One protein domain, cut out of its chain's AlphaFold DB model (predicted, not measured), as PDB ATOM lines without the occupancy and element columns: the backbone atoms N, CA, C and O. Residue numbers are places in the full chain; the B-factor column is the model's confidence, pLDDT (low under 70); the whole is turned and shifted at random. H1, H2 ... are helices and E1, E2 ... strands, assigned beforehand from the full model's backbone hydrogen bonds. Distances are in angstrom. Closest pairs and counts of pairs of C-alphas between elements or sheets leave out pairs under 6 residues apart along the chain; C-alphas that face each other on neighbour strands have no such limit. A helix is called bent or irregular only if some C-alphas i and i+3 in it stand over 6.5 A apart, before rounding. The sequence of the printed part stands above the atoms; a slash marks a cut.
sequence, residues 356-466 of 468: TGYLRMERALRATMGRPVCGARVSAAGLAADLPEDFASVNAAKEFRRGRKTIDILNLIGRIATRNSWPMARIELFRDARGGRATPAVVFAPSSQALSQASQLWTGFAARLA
ATOM      1  N   THR A 356      -1.840 -24.952  58.582       85.81
ATOM      2  CA  THR A 356      -0.708 -25.891  58.643       85.81
ATOM      3  C   THR A 356      -0.941 -27.106  57.747       85.81
ATOM      4  O   THR A 356      -0.025 -27.534  57.039       85.81
ATOM      5  N   GLY A 357      -2.158 -27.658  57.754       89.12
ATOM      6  CA  GLY A 357      -2.518 -28.768  56.886       89.12
ATOM      7  C   GLY A 357      -2.536 -28.372  55.415       89.12
ATOM      8  O   GLY A 357      -1.990 -29.107  54.592       89.12
ATOM      9  N   TYR A 358      -3.079 -27.194  55.098       91.38
ATOM     10  CA  TYR A 358      -3.132 -26.631  53.750       91.38
ATOM     11  C   TYR A 358      -1.737 -26.514  53.150       91.38
ATOM     12  O   TYR A 358      -1.481 -27.073  52.086       91.38
ATOM     13  N   LEU A 359      -0.812 -25.850  53.849       88.12
ATOM     14  CA  LEU A 359       0.541 -25.615  53.340       88.12
ATOM     15  C   LEU A 359       1.296 -26.927  53.099       88.12
ATOM     16  O   LEU A 359       1.955 -27.080  52.071       88.12
ATOM     17  N   ARG A 360       1.184 -27.891  54.022       89.38
ATOM     18  CA  ARG A 360       1.838 -29.196  53.874       89.38
ATOM     19  C   ARG A 360       1.227 -30.016  52.740       89.38
ATOM     20  O   ARG A 360       1.968 -30.594  51.954       89.38
ATOM     21  N   MET A 361      -0.102 -30.073  52.656       91.25
ATOM     22  CA  MET A 361      -0.790 -30.831  51.611       91.25
ATOM     23  C   MET A 361      -0.540 -30.218  50.234       91.25
ATOM     24  O   MET A 361      -0.233 -30.936  49.295       91.25
ATOM     25  N   GLU A 362      -0.608 -28.898  50.100       89.31
ATOM     26  CA  GLU A 362      -0.325 -28.236  48.830       89.31
ATOM     27  C   GLU A 362       1.120 -28.463  48.382       89.31
ATOM     28  O   GLU A 362       1.347 -28.749  47.208       89.31
ATOM     29  N   ARG A 363       2.093 -28.389  49.304       87.44
ATOM     30  CA  ARG A 363       3.481 -28.748  48.996       87.44
ATOM     31  C   ARG A 363       3.564 -30.184  48.482       87.44
ATOM     32  O   ARG A 363       4.095 -30.378  47.395       87.44
ATOM     33  N   ALA A 364       2.940 -31.131  49.183       88.50
ATOM     34  CA  ALA A 364       2.923 -32.538  48.792       88.50
ATOM     35  C   ALA A 364       2.347 -32.739  47.384       88.50
ATOM     36  O   ALA A 364       2.908 -33.469  46.575       88.50
ATOM     37  N   LEU A 365       1.256 -32.040  47.066       87.50
ATOM     38  CA  LEU A 365       0.594 -32.105  45.764       87.50
ATOM     39  C   LEU A 365       1.406 -31.456  44.627       87.50
ATOM     40  O   LEU A 365       1.213 -31.805  43.464       87.50
ATOM     41  N   ARG A 366       2.315 -30.526  44.950       81.00
ATOM     42  CA  ARG A 366       3.235 -29.882  43.992       81.00
ATOM     43  C   ARG A 366       4.572 -30.613  43.839       81.00
ATOM     44  O   ARG A 366       5.263 -30.381  42.851       81.00
ATOM     45  N   ALA A 367       4.952 -31.440  44.812       65.69
ATOM     46  CA  ALA A 367       6.318 -31.922  44.992       65.69
ATOM     47  C   ALA A 367       6.800 -32.941  43.944       65.69
ATOM     48  O   ALA A 367       7.999 -33.152  43.825       65.69
ATOM     49  N   THR A 368       5.937 -33.533  43.114       56.56
ATOM     50  CA  THR A 368       6.374 -34.584  42.175       56.56
ATOM     51  C   THR A 368       7.118 -34.032  40.946       56.56
ATOM     52  O   THR A 368       6.611 -34.046  39.830       56.56
ATOM     53  N   MET A 369       8.366 -33.579  41.124       43.06
ATOM     54  CA  MET A 369       9.354 -33.373  40.047       43.06
ATOM     55  C   MET A 369       8.861 -32.506  38.866       43.06
ATOM     56  O   MET A 369       9.068 -32.845  37.700       43.06
ATOM     57  N   GLY A 370       8.166 -31.397  39.142       47.31
ATOM     58  CA  GLY A 370       7.660 -30.507  38.085       47.31
ATOM     59  C   GLY A 370       6.557 -31.125  37.214       47.31
ATOM     60  O   GLY A 370       6.213 -30.573  36.170       47.31
ATOM     61  N   ARG A 371       5.987 -32.257  37.643       54.59
ATOM     62  CA  ARG A 371       4.764 -32.845  37.102       54.59
ATOM     63  C   ARG A 371       3.680 -32.746  38.180       54.59
ATOM     64  O   ARG A 371       3.947 -33.086  39.330       54.59
ATOM     65  N   PRO A 372       2.468 -32.272  37.855       56.28
ATOM     66  CA  PRO A 372       1.363 -32.313  38.804       56.28
ATOM     67  C   PRO A 372       1.175 -33.749  39.308       56.28
ATOM     68  O   PRO A 372       1.182 -34.680  38.499       56.28
ATOM     69  N   VAL A 373       0.999 -33.942  40.621       72.75
ATOM     70  CA  VAL A 373       0.492 -35.219  41.138       72.75
ATOM     71  C   VAL A 373      -0.796 -35.525  40.383       72.75
ATOM     72  O   VAL A 373      -1.714 -34.712  40.369       72.75
ATOM     73  N   CYS A 374      -0.879 -36.685  39.736       81.31
ATOM     74  CA  CYS A 374      -2.062 -37.060  38.961       81.31
ATOM     75  C   CYS A 374      -3.211 -37.561  39.858       81.31
ATOM     76  O   CYS A 374      -4.359 -37.605  39.422       81.31
ATOM     77  N   GLY A 375      -2.927 -37.925  41.108       87.75
ATOM     78  CA  GLY A 375      -3.911 -38.330  42.107       87.75
ATOM     79  C   GLY A 375      -3.252 -38.820  43.395       87.75
ATOM     80  O   GLY A 375      -2.069 -39.142  43.405       87.75
ATOM     81  N   ALA A 376      -4.013 -38.867  44.487       91.38
ATOM     82  CA  ALA A 376      -3.529 -39.343  45.781       91.38
ATOM     83  C   ALA A 376      -4.639 -40.036  46.581       91.38
ATOM     84  O   ALA A 376      -5.765 -39.544  46.692       91.38
ATOM     85  N   ARG A 377      -4.316 -41.171  47.200       92.62
ATOM     86  CA  ARG A 377      -5.157 -41.825  48.206       92.62
ATOM     87  C   ARG A 377      -5.041 -41.073  49.517       92.62
ATOM     88  O   ARG A 377      -3.946 -40.822  50.008       92.62
ATOM     89  N   VAL A 378      -6.175 -40.784  50.152       92.81
ATOM     90  CA  VAL A 378      -6.169 -39.976  51.382       92.81
ATOM     91  C   VAL A 378      -5.947 -40.800  52.650       92.81
ATOM     92  O   VAL A 378      -5.781 -40.222  53.722       92.81
ATOM     93  N   SER A 379      -5.933 -42.139  52.577       92.06
ATOM     94  CA  SER A 379      -5.575 -43.028  53.703       92.06
ATOM     95  C   SER A 379      -4.133 -42.791  54.174       92.06
ATOM     96  O   SER A 379      -3.311 -42.330  53.400       92.06
ATOM     97  N   ALA A 380      -3.783 -43.105  55.429       91.81
ATOM     98  CA  ALA A 380      -2.404 -42.893  55.903       91.81
ATOM     99  C   ALA A 380      -1.370 -43.682  55.074       91.81
ATOM    100  O   ALA A 380      -0.319 -43.158  54.723       91.81
ATOM    101  N   ALA A 381      -1.696 -44.930  54.724       90.88
ATOM    102  CA  ALA A 381      -0.878 -45.734  53.820       90.88
ATOM    103  C   ALA A 381      -0.876 -45.174  52.387       90.88
ATOM    104  O   ALA A 381       0.138 -45.241  51.707       90.88
ATOM    105  N   GLY A 382      -2.004 -44.609  51.951       90.38
ATOM    106  CA  GLY A 382      -2.161 -43.963  50.654       90.38
ATOM    107  C   GLY A 382      -1.300 -42.715  50.500       90.38
ATOM    108  O   GLY A 382      -0.508 -42.653  49.573       90.38
ATOM    109  N   LEU A 383      -1.381 -41.783  51.451       91.94
ATOM    110  CA  LEU A 383      -0.579 -40.559  51.467       91.94
ATOM    111  C   LEU A 383       0.917 -40.879  51.487       91.94
ATOM    112  O   LEU A 383       1.672 -40.276  50.741       91.94
ATOM    113  N   ALA A 384       1.344 -41.856  52.292       91.12
ATOM    114  CA  ALA A 384       2.752 -42.244  52.342       91.12
ATOM    115  C   ALA A 384       3.252 -42.896  51.041       91.12
ATOM    116  O   ALA A 384       4.426 -42.781  50.713       91.12
ATOM    117  N   ALA A 385       2.374 -43.588  50.312       88.69
ATOM    118  CA  ALA A 385       2.724 -44.238  49.053       88.69
ATOM    119  C   ALA A 385       2.659 -43.283  47.852       88.69
ATOM    120  O   ALA A 385       3.521 -43.345  46.983       88.69
ATOM    121  N   ASP A 386       1.645 -42.418  47.801       89.38
ATOM    122  CA  ASP A 386       1.372 -41.552  46.649       89.38
ATOM    123  C   ASP A 386       2.058 -40.179  46.777       89.38
ATOM    124  O   ASP A 386       2.309 -39.528  45.770       89.38
ATOM    125  N   LEU A 387       2.383 -39.741  48.003       89.56
ATOM    126  CA  LEU A 387       3.014 -38.451  48.314       89.56
ATOM    127  C   LEU A 387       4.237 -38.614  49.257       89.56
ATOM    128  O   LEU A 387       4.283 -38.005  50.334       89.56
ATOM    129  N   PRO A 388       5.239 -39.438  48.898       86.94
ATOM    130  CA  PRO A 388       6.300 -39.862  49.814       86.94
ATOM    131  C   PRO A 388       7.253 -38.743  50.264       86.94
ATOM    132  O   PRO A 388       7.816 -38.846  51.351       86.94
ATOM    133  N   GLU A 389       7.426 -37.667  49.489       85.19
ATOM    134  CA  GLU A 389       8.338 -36.565  49.854       85.19
ATOM    135  C   GLU A 389       7.891 -35.833  51.130       85.19
ATOM    136  O   GLU A 389       8.690 -35.551  52.024       85.19
ATOM    137  N   ASP A 390       6.588 -35.578  51.252       87.19
ATOM    138  CA  ASP A 390       5.985 -34.893  52.399       87.19
ATOM    139  C   ASP A 390       5.454 -35.855  53.472       87.19
ATOM    140  O   ASP A 390       5.241 -35.475  54.635       87.19
ATOM    141  N   PHE A 391       5.245 -37.117  53.095       91.31
ATOM    142  CA  PHE A 391       4.751 -38.187  53.951       91.31
ATOM    143  C   PHE A 391       5.691 -39.397  53.909       91.31
ATOM    144  O   PHE A 391       5.278 -40.504  53.588       91.31
ATOM    145  N   ALA A 392       6.943 -39.196  54.328       89.44
ATOM    146  CA  ALA A 392       8.023 -40.195  54.277       89.44
ATOM    147  C   ALA A 392       7.733 -41.547  54.966       89.44
ATOM    148  O   ALA A 392       8.470 -42.512  54.792       89.44
ATOM    149  N   SER A 393       6.682 -41.639  55.786       93.88
ATOM    150  CA  SER A 393       6.229 -42.900  56.368       93.88
ATOM    151  C   SER A 393       4.731 -42.889  56.652       93.88
ATOM    152  O   SER A 393       4.105 -41.838  56.819       93.88
ATOM    153  N   VAL A 394       4.158 -44.084  56.822       93.69
ATOM    154  CA  VAL A 394       2.765 -44.245  57.264       93.69
ATOM    155  C   VAL A 394       2.527 -43.555  58.611       93.69
ATOM    156  O   VAL A 394       1.454 -43.001  58.828       93.69
ATOM    157  N   ASN A 395       3.518 -43.534  59.508       94.19
ATOM    158  CA  ASN A 395       3.402 -42.839  60.792       94.19
ATOM    159  C   ASN A 395       3.367 -41.315  60.614       94.19
ATOM    160  O   ASN A 395       2.519 -40.661  61.212       94.19
ATOM    161  N   ALA A 396       4.190 -40.752  59.723       91.31
ATOM    162  CA  ALA A 396       4.134 -39.325  59.397       91.31
ATOM    163  C   ALA A 396       2.769 -38.917  58.809       91.31
ATOM    164  O   ALA A 396       2.240 -37.852  59.137       91.31
ATOM    165  N   ALA A 397       2.173 -39.780  57.979       92.56
ATOM    166  CA  ALA A 397       0.821 -39.587  57.461       92.56
ATOM    167  C   ALA A 397      -0.262 -39.763  58.543       92.56
ATOM    168  O   ALA A 397      -1.238 -39.014  58.548       92.56
ATOM    169  N   LYS A 398      -0.107 -40.708  59.483       93.69
ATOM    170  CA  LYS A 398      -1.011 -40.856  60.639       93.69
ATOM    171  C   LYS A 398      -1.016 -39.600  61.510       93.69
ATOM    172  O   LYS A 398      -2.098 -39.131  61.847       93.69
ATOM    173  N   GLU A 399       0.152 -39.030  61.801       93.12
ATOM    174  CA  GLU A 399       0.263 -37.784  62.572       93.12
ATOM    175  C   GLU A 399      -0.384 -36.602  61.849       93.12
ATOM    176  O   GLU A 399      -1.144 -35.851  62.452       93.12
ATOM    177  N   PHE A 400      -0.180 -36.470  60.535       92.44
ATOM    178  CA  PHE A 400      -0.899 -35.464  59.747       92.44
ATOM    179  C   PHE A 400      -2.418 -35.657  59.811       92.44
ATOM    180  O   PHE A 400      -3.170 -34.699  59.966       92.44
ATOM    181  N   ARG A 401      -2.886 -36.903  59.728       93.62
ATOM    182  CA  ARG A 401      -4.310 -37.232  59.823       93.62
ATOM    183  C   ARG A 401      -4.883 -37.085  61.234       93.62
ATOM    184  O   ARG A 401      -6.101 -37.150  61.391       93.62
ATOM    185  N   ARG A 402      -4.057 -36.913  62.266       92.38
ATOM    186  CA  ARG A 402      -4.521 -36.801  63.650       92.38
ATOM    187  C   ARG A 402      -5.412 -35.566  63.794       92.38
ATOM    188  O   ARG A 402      -4.993 -34.457  63.485       92.38
ATOM    189  N   GLY A 403      -6.656 -35.776  64.226       87.38
ATOM    190  CA  GLY A 403      -7.667 -34.716  64.323       87.38
ATOM    191  C   GLY A 403      -8.342 -34.324  62.999       87.38
ATOM    192  O   GLY A 403      -9.220 -33.473  63.020       87.38
ATOM    193  N   ARG A 404      -7.991 -34.954  61.866       91.06
ATOM    194  CA  ARG A 404      -8.587 -34.692  60.544       91.06
ATOM    195  C   ARG A 404      -9.346 -35.920  60.052       91.06
ATOM    196  O   ARG A 404      -8.751 -36.976  59.800       91.06
ATOM    197  N   LYS A 405     -10.665 -35.812  59.887       91.75
ATOM    198  CA  LYS A 405     -11.448 -36.893  59.276       91.75
ATOM    199  C   LYS A 405     -11.121 -36.970  57.788       91.75
ATOM    200  O   LYS A 405     -10.614 -36.033  57.179       91.75
ATOM    201  N   THR A 406     -11.429 -38.110  57.173       91.06
ATOM    202  CA  THR A 406     -11.188 -38.304  55.736       91.06
ATOM    203  C   THR A 406     -11.884 -37.232  54.888       91.06
ATOM    204  O   THR A 406     -11.286 -36.737  53.938       91.06
ATOM    205  N   ILE A 407     -13.105 -36.833  55.262       90.44
ATOM    206  CA  ILE A 407     -13.841 -35.775  54.563       90.44
ATOM    207  C   ILE A 407     -13.149 -34.411  54.672       90.44
ATOM    208  O   ILE A 407     -13.080 -33.691  53.682       90.44
ATOM    209  N   ASP A 408     -12.547 -34.091  55.820       91.38
ATOM    210  CA  ASP A 408     -11.835 -32.824  56.028       91.38
ATOM    211  C   ASP A 408     -10.609 -32.733  55.116       91.38
ATOM    212  O   ASP A 408     -10.348 -31.687  54.531       91.38
ATOM    213  N   ILE A 409      -9.903 -33.852  54.924       92.56
ATOM    214  CA  ILE A 409      -8.757 -33.950  54.010       92.56
ATOM    215  C   ILE A 409      -9.211 -33.822  52.552       92.56
ATOM    216  O   ILE A 409      -8.574 -33.121  51.771       92.56
ATOM    217  N   LEU A 410     -10.319 -34.463  52.171       92.50
ATOM    218  CA  LEU A 410     -10.884 -34.324  50.823       92.50
ATOM    219  C   LEU A 410     -11.353 -32.889  50.548       92.50
ATOM    220  O   LEU A 410     -11.172 -32.385  49.440       92.50
ATOM    221  N   ASN A 411     -11.930 -32.219  51.547       92.31
ATOM    222  CA  ASN A 411     -12.313 -30.811  51.470       92.31
ATOM    223  C   ASN A 411     -11.079 -29.904  51.387       92.31
ATOM    224  O   ASN A 411     -11.071 -28.977  50.584       92.31
ATOM    225  N   LEU A 412     -10.029 -30.195  52.160       92.75
ATOM    226  CA  LEU A 412      -8.750 -29.489  52.111       92.75
ATOM    227  C   LEU A 412      -8.122 -29.575  50.716       92.75
ATOM    228  O   LEU A 412      -7.788 -28.551  50.128       92.75
ATOM    229  N   ILE A 413      -8.020 -30.786  50.158       92.19
ATOM    230  CA  ILE A 413      -7.502 -30.986  48.800       92.19
ATOM    231  C   ILE A 413      -8.397 -30.293  47.768       92.19
ATOM    232  O   ILE A 413      -7.882 -29.694  46.832       92.19
ATOM    233  N   GLY A 414      -9.721 -30.319  47.955       90.88
ATOM    234  CA  GLY A 414     -10.666 -29.582  47.115       90.88
ATOM    235  C   GLY A 414     -10.381 -28.080  47.096       90.88
ATOM    236  O   GLY A 414     -10.222 -27.511  46.022       90.88
ATOM    237  N   ARG A 415     -10.220 -27.450  48.269       91.94
ATOM    238  CA  ARG A 415      -9.865 -26.023  48.376       91.94
ATOM    239  C   ARG A 415      -8.532 -25.708  47.693       91.94
ATOM    240  O   ARG A 415      -8.449 -24.730  46.953       91.94
ATOM    241  N   ILE A 416      -7.516 -26.553  47.894       90.94
ATOM    242  CA  ILE A 416      -6.209 -26.417  47.231       90.94
ATOM    243  C   ILE A 416      -6.367 -26.502  45.708       90.94
ATOM    244  O   ILE A 416      -5.827 -25.657  44.993       90.94
ATOM    245  N   ALA A 417      -7.111 -27.491  45.212       90.06
ATOM    246  CA  ALA A 417      -7.336 -27.697  43.787       90.06
ATOM    247  C   ALA A 417      -8.053 -26.499  43.154       90.06
ATOM    248  O   ALA A 417      -7.562 -25.955  42.171       90.06
ATOM    249  N   THR A 418      -9.144 -26.020  43.763       90.06
ATOM    250  CA  THR A 418      -9.871 -24.829  43.300       90.06
ATOM    251  C   THR A 418      -8.962 -23.605  43.237       90.06
ATOM    252  O   THR A 418      -8.945 -22.915  42.222       90.06
ATOM    253  N   ARG A 419      -8.159 -23.355  44.279       87.50
ATOM    254  CA  ARG A 419      -7.262 -22.189  44.329       87.50
ATOM    255  C   ARG A 419      -6.155 -22.239  43.276       87.50
ATOM    256  O   ARG A 419      -5.727 -21.201  42.785       87.50
ATOM    257  N   ASN A 420      -5.678 -23.437  42.953       86.81
ATOM    258  CA  ASN A 420      -4.641 -23.649  41.948       86.81
ATOM    259  C   ASN A 420      -5.212 -23.903  40.539       86.81
ATOM    260  O   ASN A 420      -4.447 -24.213  39.625       86.81
ATOM    261  N   SER A 421      -6.533 -23.789  40.355       88.75
ATOM    262  CA  SER A 421      -7.234 -24.115  39.106       88.75
ATOM    263  C   SER A 421      -6.937 -25.532  38.594       88.75
ATOM    264  O   SER A 421      -6.845 -25.769  37.391       88.75
ATOM    265  N   TRP A 422      -6.771 -26.491  39.508       88.81
ATOM    266  CA  TRP A 422      -6.568 -27.896  39.172       88.81
ATOM    267  C   TRP A 422      -7.919 -28.604  39.030       88.81
ATOM    268  O   TRP A 422      -8.708 -28.590  39.981       88.81
ATOM    269  N   PRO A 423      -8.204 -29.261  37.890       89.38
ATOM    270  CA  PRO A 423      -9.383 -30.107  37.788       89.38
ATOM    271  C   PRO A 423      -9.239 -31.256  38.787       89.38
ATOM    272  O   PRO A 423      -8.168 -31.846  38.889       89.38
ATOM    273  N   MET A 424     -10.287 -31.560  39.550       90.88
ATOM    274  CA  MET A 424     -10.234 -32.566  40.609       90.88
ATOM    275  C   MET A 424     -11.531 -33.365  40.660       90.88
ATOM    276  O   MET A 424     -12.622 -32.797  40.668       90.88
ATOM    277  N   ALA A 425     -11.394 -34.687  40.730       91.62
ATOM    278  CA  ALA A 425     -12.489 -35.619  40.937       91.62
ATOM    279  C   ALA A 425     -12.213 -36.489  42.168       91.62
ATOM    280  O   ALA A 425     -11.108 -37.010  42.359       91.62
ATOM    281  N   ARG A 426     -13.240 -36.662  43.001       93.81
ATOM    282  CA  ARG A 426     -13.221 -37.594  44.132       93.81
ATOM    283  C   ARG A 426     -13.578 -38.986  43.633       93.81
ATOM    284  O   ARG A 426     -14.533 -39.154  42.875       93.81
ATOM    285  N   ILE A 427     -12.827 -39.983  44.077       93.19
ATOM    286  CA  ILE A 427     -13.057 -41.375  43.706       93.19
ATOM    287  C   ILE A 427     -12.965 -42.296  44.923       93.19
ATOM    288  O   ILE A 427     -12.307 -42.002  45.925       93.19
ATOM    289  N   GLU A 428     -13.591 -43.453  44.796       92.00
ATOM    290  CA  GLU A 428     -13.477 -44.567  45.722       92.00
ATOM    291  C   GLU A 428     -12.762 -45.730  45.037       92.00
ATOM    292  O   GLU A 428     -13.150 -46.156  43.948       92.00
ATOM    293  N   LEU A 429     -11.709 -46.238  45.678       89.81
ATOM    294  CA  LEU A 429     -10.911 -47.357  45.188       89.81
ATOM    295  C   LEU A 429     -11.232 -48.644  45.960       89.81
ATOM    296  O   LEU A 429     -11.227 -48.651  47.194       89.81
ATOM    297  N   PHE A 430     -11.419 -49.750  45.241       88.25
ATOM    298  CA  PHE A 430     -11.747 -51.072  45.784       88.25
ATOM    299  C   PHE A 430     -10.695 -52.099  45.344       88.25
ATOM    300  O   PHE A 430     -10.436 -52.227  44.151       88.25
ATOM    301  N   ARG A 431     -10.080 -52.829  46.289       79.00
ATOM    302  CA  ARG A 431      -9.064 -53.862  45.979       79.00
ATOM    303  C   ARG A 431      -9.650 -55.122  45.337       79.00
ATOM    304  O   ARG A 431      -8.996 -55.722  44.501       79.00
ATOM    305  N   ASP A 432     -10.879 -55.476  45.704       67.06
ATOM    306  CA  ASP A 432     -11.594 -56.629  45.161       67.06
ATOM    307  C   ASP A 432     -12.868 -56.170  44.451       67.06
ATOM    308  O   ASP A 432     -13.633 -55.362  44.989       67.06
ATOM    309  N   ALA A 433     -13.156 -56.751  43.281       56.09
ATOM    310  CA  ALA A 433     -14.378 -56.485  42.512       56.09
ATOM    311  C   ALA A 433     -15.679 -56.839  43.274       56.09
ATOM    312  O   ALA A 433     -16.767 -56.466  42.840       56.09
ATOM    313  N   ARG A 434     -15.574 -57.540  44.416       53.22
ATOM    314  CA  ARG A 434     -16.684 -58.064  45.233       53.22
ATOM    315  C   ARG A 434     -16.847 -57.384  46.608       53.22
ATOM    316  O   ARG A 434     -17.308 -58.024  47.544       53.22
ATOM    317  N   GLY A 435     -16.516 -56.095  46.738       55.59
ATOM    318  CA  GLY A 435     -17.062 -55.263  47.830       55.59
ATOM    319  C   GLY A 435     -16.206 -55.087  49.092       55.59
ATOM    320  O   GLY A 435     -16.740 -55.072  50.198       55.59
ATOM    321  N   GLY A 436     -14.889 -54.906  48.952       66.06
ATOM    322  CA  GLY A 436     -14.030 -54.479  50.068       66.06
ATOM    323  C   GLY A 436     -14.292 -53.035  50.538       66.06
ATOM    324  O   GLY A 436     -14.977 -52.258  49.875       66.06
ATOM    325  N   ARG A 437     -13.705 -52.640  51.679       79.06
ATOM    326  CA  ARG A 437     -13.803 -51.263  52.202       79.06
ATOM    327  C   ARG A 437     -13.200 -50.267  51.203       79.06
ATOM    328  O   ARG A 437     -12.011 -50.354  50.892       79.06
ATOM    329  N   ALA A 438     -14.010 -49.308  50.758       86.12
ATOM    330  CA  ALA A 438     -13.581 -48.239  49.864       86.12
ATOM    331  C   ALA A 438     -12.388 -47.468  50.453       86.12
ATOM    332  O   ALA A 438     -12.396 -47.073  51.624       86.12
ATOM    333  N   THR A 439     -11.359 -47.244  49.637       89.44
ATOM    334  CA  THR A 439     -10.260 -46.326  49.940       89.44
ATOM    335  C   THR A 439     -10.523 -45.014  49.211       89.44
ATOM    336  O   THR A 439     -10.420 -44.986  47.985       89.44
ATOM    337  N   PRO A 440     -10.848 -43.927  49.928       92.75
ATOM    338  CA  PRO A 440     -11.080 -42.644  49.283       92.75
ATOM    339  C   PRO A 440      -9.780 -42.119  48.667       92.75
ATOM    340  O   PRO A 440      -8.697 -42.243  49.258       92.75
ATOM    341  N   ALA A 441      -9.892 -41.537  47.482       92.75
ATOM    342  CA  ALA A 441      -8.786 -40.949  46.746       92.75
ATOM    343  C   ALA A 441      -9.267 -39.766  45.901       92.75
ATOM    344  O   ALA A 441     -10.464 -39.530  45.726       92.75
ATOM    345  N   VAL A 442      -8.308 -39.002  45.399       92.94
ATOM    346  CA  VAL A 442      -8.536 -37.873  44.498       92.94
ATOM    347  C   VAL A 442      -7.720 -38.079  43.236       92.94
ATOM    348  O   VAL A 442      -6.623 -38.633  43.295       92.94
ATOM    349  N   VAL A 443      -8.237 -37.612  42.108       92.00
ATOM    350  CA  VAL A 443      -7.523 -37.573  40.830       92.00
ATOM    351  C   VAL A 443      -7.587 -36.150  40.308       92.00
ATOM    352  O   VAL A 443      -8.660 -35.548  40.309       92.00
ATOM    353  N   PHE A 444      -6.453 -35.614  39.868       90.00
ATOM    354  CA  PHE A 444      -6.377 -34.263  39.321       90.00
ATOM    355  C   PHE A 444      -6.672 -34.277  37.817       90.00
ATOM    356  O   PHE A 444      -5.778 -34.135  36.986       90.00
ATOM    357  N   ALA A 445      -7.934 -34.542  37.479       88.31
ATOM    358  CA  ALA A 445      -8.460 -34.523  36.120       88.31
ATOM    359  C   ALA A 445      -9.976 -34.267  36.111       88.31
ATOM    360  O   ALA A 445     -10.638 -34.456  37.135       88.31
ATOM    361  N   PRO A 446     -10.548 -33.849  34.963       88.19
ATOM    362  CA  PRO A 446     -11.994 -33.740  34.807       88.19
ATOM    363  C   PRO A 446     -12.688 -35.083  35.065       88.19
ATOM    364  O   PRO A 446     -12.135 -36.143  34.762       88.19
ATOM    365  N   SER A 447     -13.933 -35.056  35.544       86.56
ATOM    366  CA  SER A 447     -14.699 -36.270  35.880       86.56
ATOM    367  C   SER A 447     -14.806 -37.276  34.726       86.56
ATOM    368  O   SER A 447     -14.850 -38.478  34.972       86.56
ATOM    369  N   SER A 448     -14.791 -36.807  33.473       88.75
ATOM    370  CA  SER A 448     -14.806 -37.653  32.268       88.75
ATOM    371  C   SER A 448     -13.543 -38.501  32.091       88.75
ATOM    372  O   SER A 448     -13.604 -39.570  31.489       88.75
ATOM    373  N   GLN A 449     -12.403 -38.051  32.620       89.88
ATOM    374  CA  GLN A 449     -11.103 -38.726  32.510       89.88
ATOM    375  C   GLN A 449     -10.652 -39.358  33.835       89.88
ATOM    376  O   GLN A 449      -9.755 -40.202  33.842       89.88
ATOM    377  N   ALA A 450     -11.304 -39.008  34.947       88.44
ATOM    378  CA  ALA A 450     -10.924 -39.418  36.294       88.44
ATOM    379  C   ALA A 450     -10.800 -40.941  36.474       88.44
ATOM    380  O   ALA A 450      -9.835 -41.403  37.077       88.44
ATOM    381  N   LEU A 451     -11.732 -41.734  35.928       90.38
ATOM    382  CA  LEU A 451     -11.694 -43.200  36.043       90.38
ATOM    383  C   LEU A 451     -10.560 -43.828  35.221       90.38
ATOM    384  O   LEU A 451      -9.898 -44.754  35.690       90.38
ATOM    385  N   SER A 452     -10.310 -43.305  34.018       88.81
ATOM    386  CA  SER A 452      -9.203 -43.757  33.165       88.81
ATOM    387  C   SER A 452      -7.860 -43.496  33.850       88.81
ATOM    388  O   SER A 452      -7.041 -44.401  34.009       88.81
ATOM    389  N   GLN A 453      -7.685 -42.285  34.377       88.44
ATOM    390  CA  GLN A 453      -6.477 -41.892  35.097       88.44
ATOM    391  C   GLN A 453      -6.306 -42.661  36.414       88.44
ATOM    392  O   GLN A 453      -5.202 -43.099  36.724       88.44
ATOM    393  N   ALA A 454      -7.387 -42.919  37.157       88.50
ATOM    394  CA  ALA A 454      -7.337 -43.767  38.348       88.50
ATOM    395  C   ALA A 454      -6.849 -45.188  38.028       88.50
ATOM    396  O   ALA A 454      -6.045 -45.746  38.773       88.50
ATOM    397  N   SER A 455      -7.295 -45.750  36.902       86.94
ATOM    398  CA  SER A 455      -6.906 -47.092  36.448       86.94
ATOM    399  C   SER A 455      -5.420 -47.170  36.080       86.94
ATOM    400  O   SER A 455      -4.784 -48.197  36.303       86.94
ATOM    401  N   GLN A 456      -4.853 -46.077  35.556       87.12
ATOM    402  CA  GLN A 456      -3.420 -45.967  35.264       87.12
ATOM    403  C   GLN A 456      -2.578 -45.810  36.537       87.12
ATOM    404  O   GLN A 456      -1.502 -46.393  36.635       87.12
ATOM    405  N   LEU A 457      -3.064 -45.036  37.513       86.31
ATOM    406  CA  LEU A 457      -2.344 -44.771  38.763       86.31
ATOM    407  C   LEU A 457      -2.379 -45.956  39.732       86.31
ATOM    408  O   LEU A 457      -1.402 -46.215  40.434       86.31
ATOM    409  N   TRP A 458      -3.494 -46.685  39.779       89.81
ATOM    410  CA  TRP A 458      -3.721 -47.762  40.737       89.81
ATOM    411  C   TRP A 458      -4.238 -49.023  40.037       89.81
ATOM    412  O   TRP A 458      -5.379 -49.433  40.229       89.81
ATOM    413  N   THR A 459      -3.363 -49.680  39.271       82.94
ATOM    414  CA  THR A 459      -3.666 -50.867  38.439       82.94
ATOM    415  C   THR A 459      -4.271 -52.062  39.192       82.94
ATOM    416  O   THR A 459      -4.893 -52.923  38.580       82.94
ATOM    417  N   GLY A 460      -4.124 -52.117  40.520       82.81
ATOM    418  CA  GLY A 460      -4.716 -53.139  41.392       82.81
ATOM    419  C   GLY A 460      -6.041 -52.745  42.057       82.81
ATOM    420  O   GLY A 460      -6.416 -53.364  43.051       82.81
ATOM    421  N   PHE A 461      -6.709 -51.682  41.598       85.38
ATOM    422  CA  PHE A 461      -7.950 -51.189  42.195       85.38
ATOM    423  C   PHE A 461      -9.025 -50.937  41.134       85.38
ATOM    424  O   PHE A 461      -8.763 -50.359  40.083       85.38
ATOM    425  N   ALA A 462     -10.270 -51.289  41.453       86.62
ATOM    426  CA  ALA A 462     -11.433 -50.780  40.737       86.62
ATOM    427  C   ALA A 462     -11.786 -49.385  41.276       86.62
ATOM    428  O   ALA A 462     -11.911 -49.210  42.489       86.62
ATOM    429  N   ALA A 463     -11.958 -48.402  40.391       88.69
ATOM    430  CA  ALA A 463     -12.314 -47.031  40.753       88.69
ATOM    431  C   ALA A 463     -13.792 -46.739  40.456       88.69
ATOM    432  O   ALA A 463     -14.323 -47.149  39.424       88.69
ATOM    433  N   ARG A 464     -14.450 -45.992  41.341       90.31
ATOM    434  CA  ARG A 464     -15.774 -45.398  41.110       90.31
ATOM    435  C   ARG A 464     -15.723 -43.914  41.441       90.31
ATOM    436  O   ARG A 464     -14.984 -43.521  42.340       90.31
ATOM    437  N   LEU A 465     -16.494 -43.096  40.728       87.88
ATOM    438  CA  LEU A 465     -16.671 -41.696  41.112       87.88
ATOM    439  C   LEU A 465     -17.400 -41.656  42.454       87.88
ATOM    440  O   LEU A 465     -18.412 -42.336  42.629       87.88
ATOM    441  N   ALA A 466     -16.863 -40.888  43.397       83.06
ATOM    442  CA  ALA A 466     -17.563 -40.635  44.643       83.06
ATOM    443  C   ALA A 466     -18.745 -39.689  44.363       83.06
ATOM    444  O   ALA A 466     -18.626 -38.817  43.493       83.06
TER     445      ALA A 466
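This is residues 356 to 466 of the 468 residues of an uncharacterized protein of Rhodobacterales bacterium (UniProt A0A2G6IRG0). A strongly twisted sheet of four antiparallel strands, E1, E3, E2 and E4 in order across it, has H4 packed over one face and H5 on the opposite face. H2 sits beside edge strand E1, H3 packs on H2, and H1 packs on H4; H1 and the loop of the E2 and E3 hairpin lie toward opposite ends of the long axis. The printed part has 111 residues, with five named helices and four named strands in the order H1 E1 H2 H3 H4 E2 E3 H5 E4, a mixed class. It is compact, with a radius of gyration of the C-alphas of 13.0 A, and rounded, with spans of 37 by 29 by 24 A.

Find C-alpha 356 at (-0.708, -25.891, 58.643); from there H1 runs 15.7 A to residue 366. Next come E1, residues 375 to 377, H2, residues 380 to 386, and H3, residues 394 to 401. At C-alpha 406, (-11.188, -38.304, 55.736), begins H4, the longest helix, which reaches residue 419 after 20.1 A. E2, residues 425 to 430, covers 16.2 A, and E3, residues 439 to 443, 12.9 A. H5, residues 447 to 457, covers 15.3 A and is irregular, with C-alphas 448 and 451 7.4 A apart. E4 runs from residue 462 to C-alpha 465 at (-16.671, -41.696, 41.112).

Begin with the hairpin E2 and E3, where N 427 and O 441 are 2.9 A apart, within hydrogen-bond range. On either side of it, look for N 376 of E1 and O 442 of E3 at 2.9 A, and N 428 of E2 and O 464 of E4 at 2.8 A. E3, H5 and E4 form a split strand-helix-strand unit, two strands running the same way with E2 between them, and its crossover is right-handed. H4 is at a height of 9.3 A over the sheet and runs along E3, at 0 degrees on the local plane; H4 and H5 on opposite faces make three layers. The closest C-alphas of H5 and E4 are Leu 451 and Ala 463, 6.1 A. H2 is at the sheet's level, with Ala 376 and Asp 386 the closest C-alphas of E1 and H2, 5.4 A. H2 touches H3, closest at C-alphas 380 and 397, 4.9 A, at a steep tilt of 70.0 degrees, only just short of perpendicular. H1 touches H4 through residues 412 to 416 of H4 alone, closest at C-alphas 362 and 416, 6.4 A. H4 and H5 are apart. In H1, H2, H3 and H4 every O i to N i+4 pair is within hydrogen-bond range; in H5, 5 of 7 are.

The C-alphas farthest apart are those of Thr 356 and Arg 434, 38.3 A. The printed part has no cut and no long link. Look for pLDDT under 70 at residues 367 to 372 and 432 to 436; the mean of the printed part is 86.1.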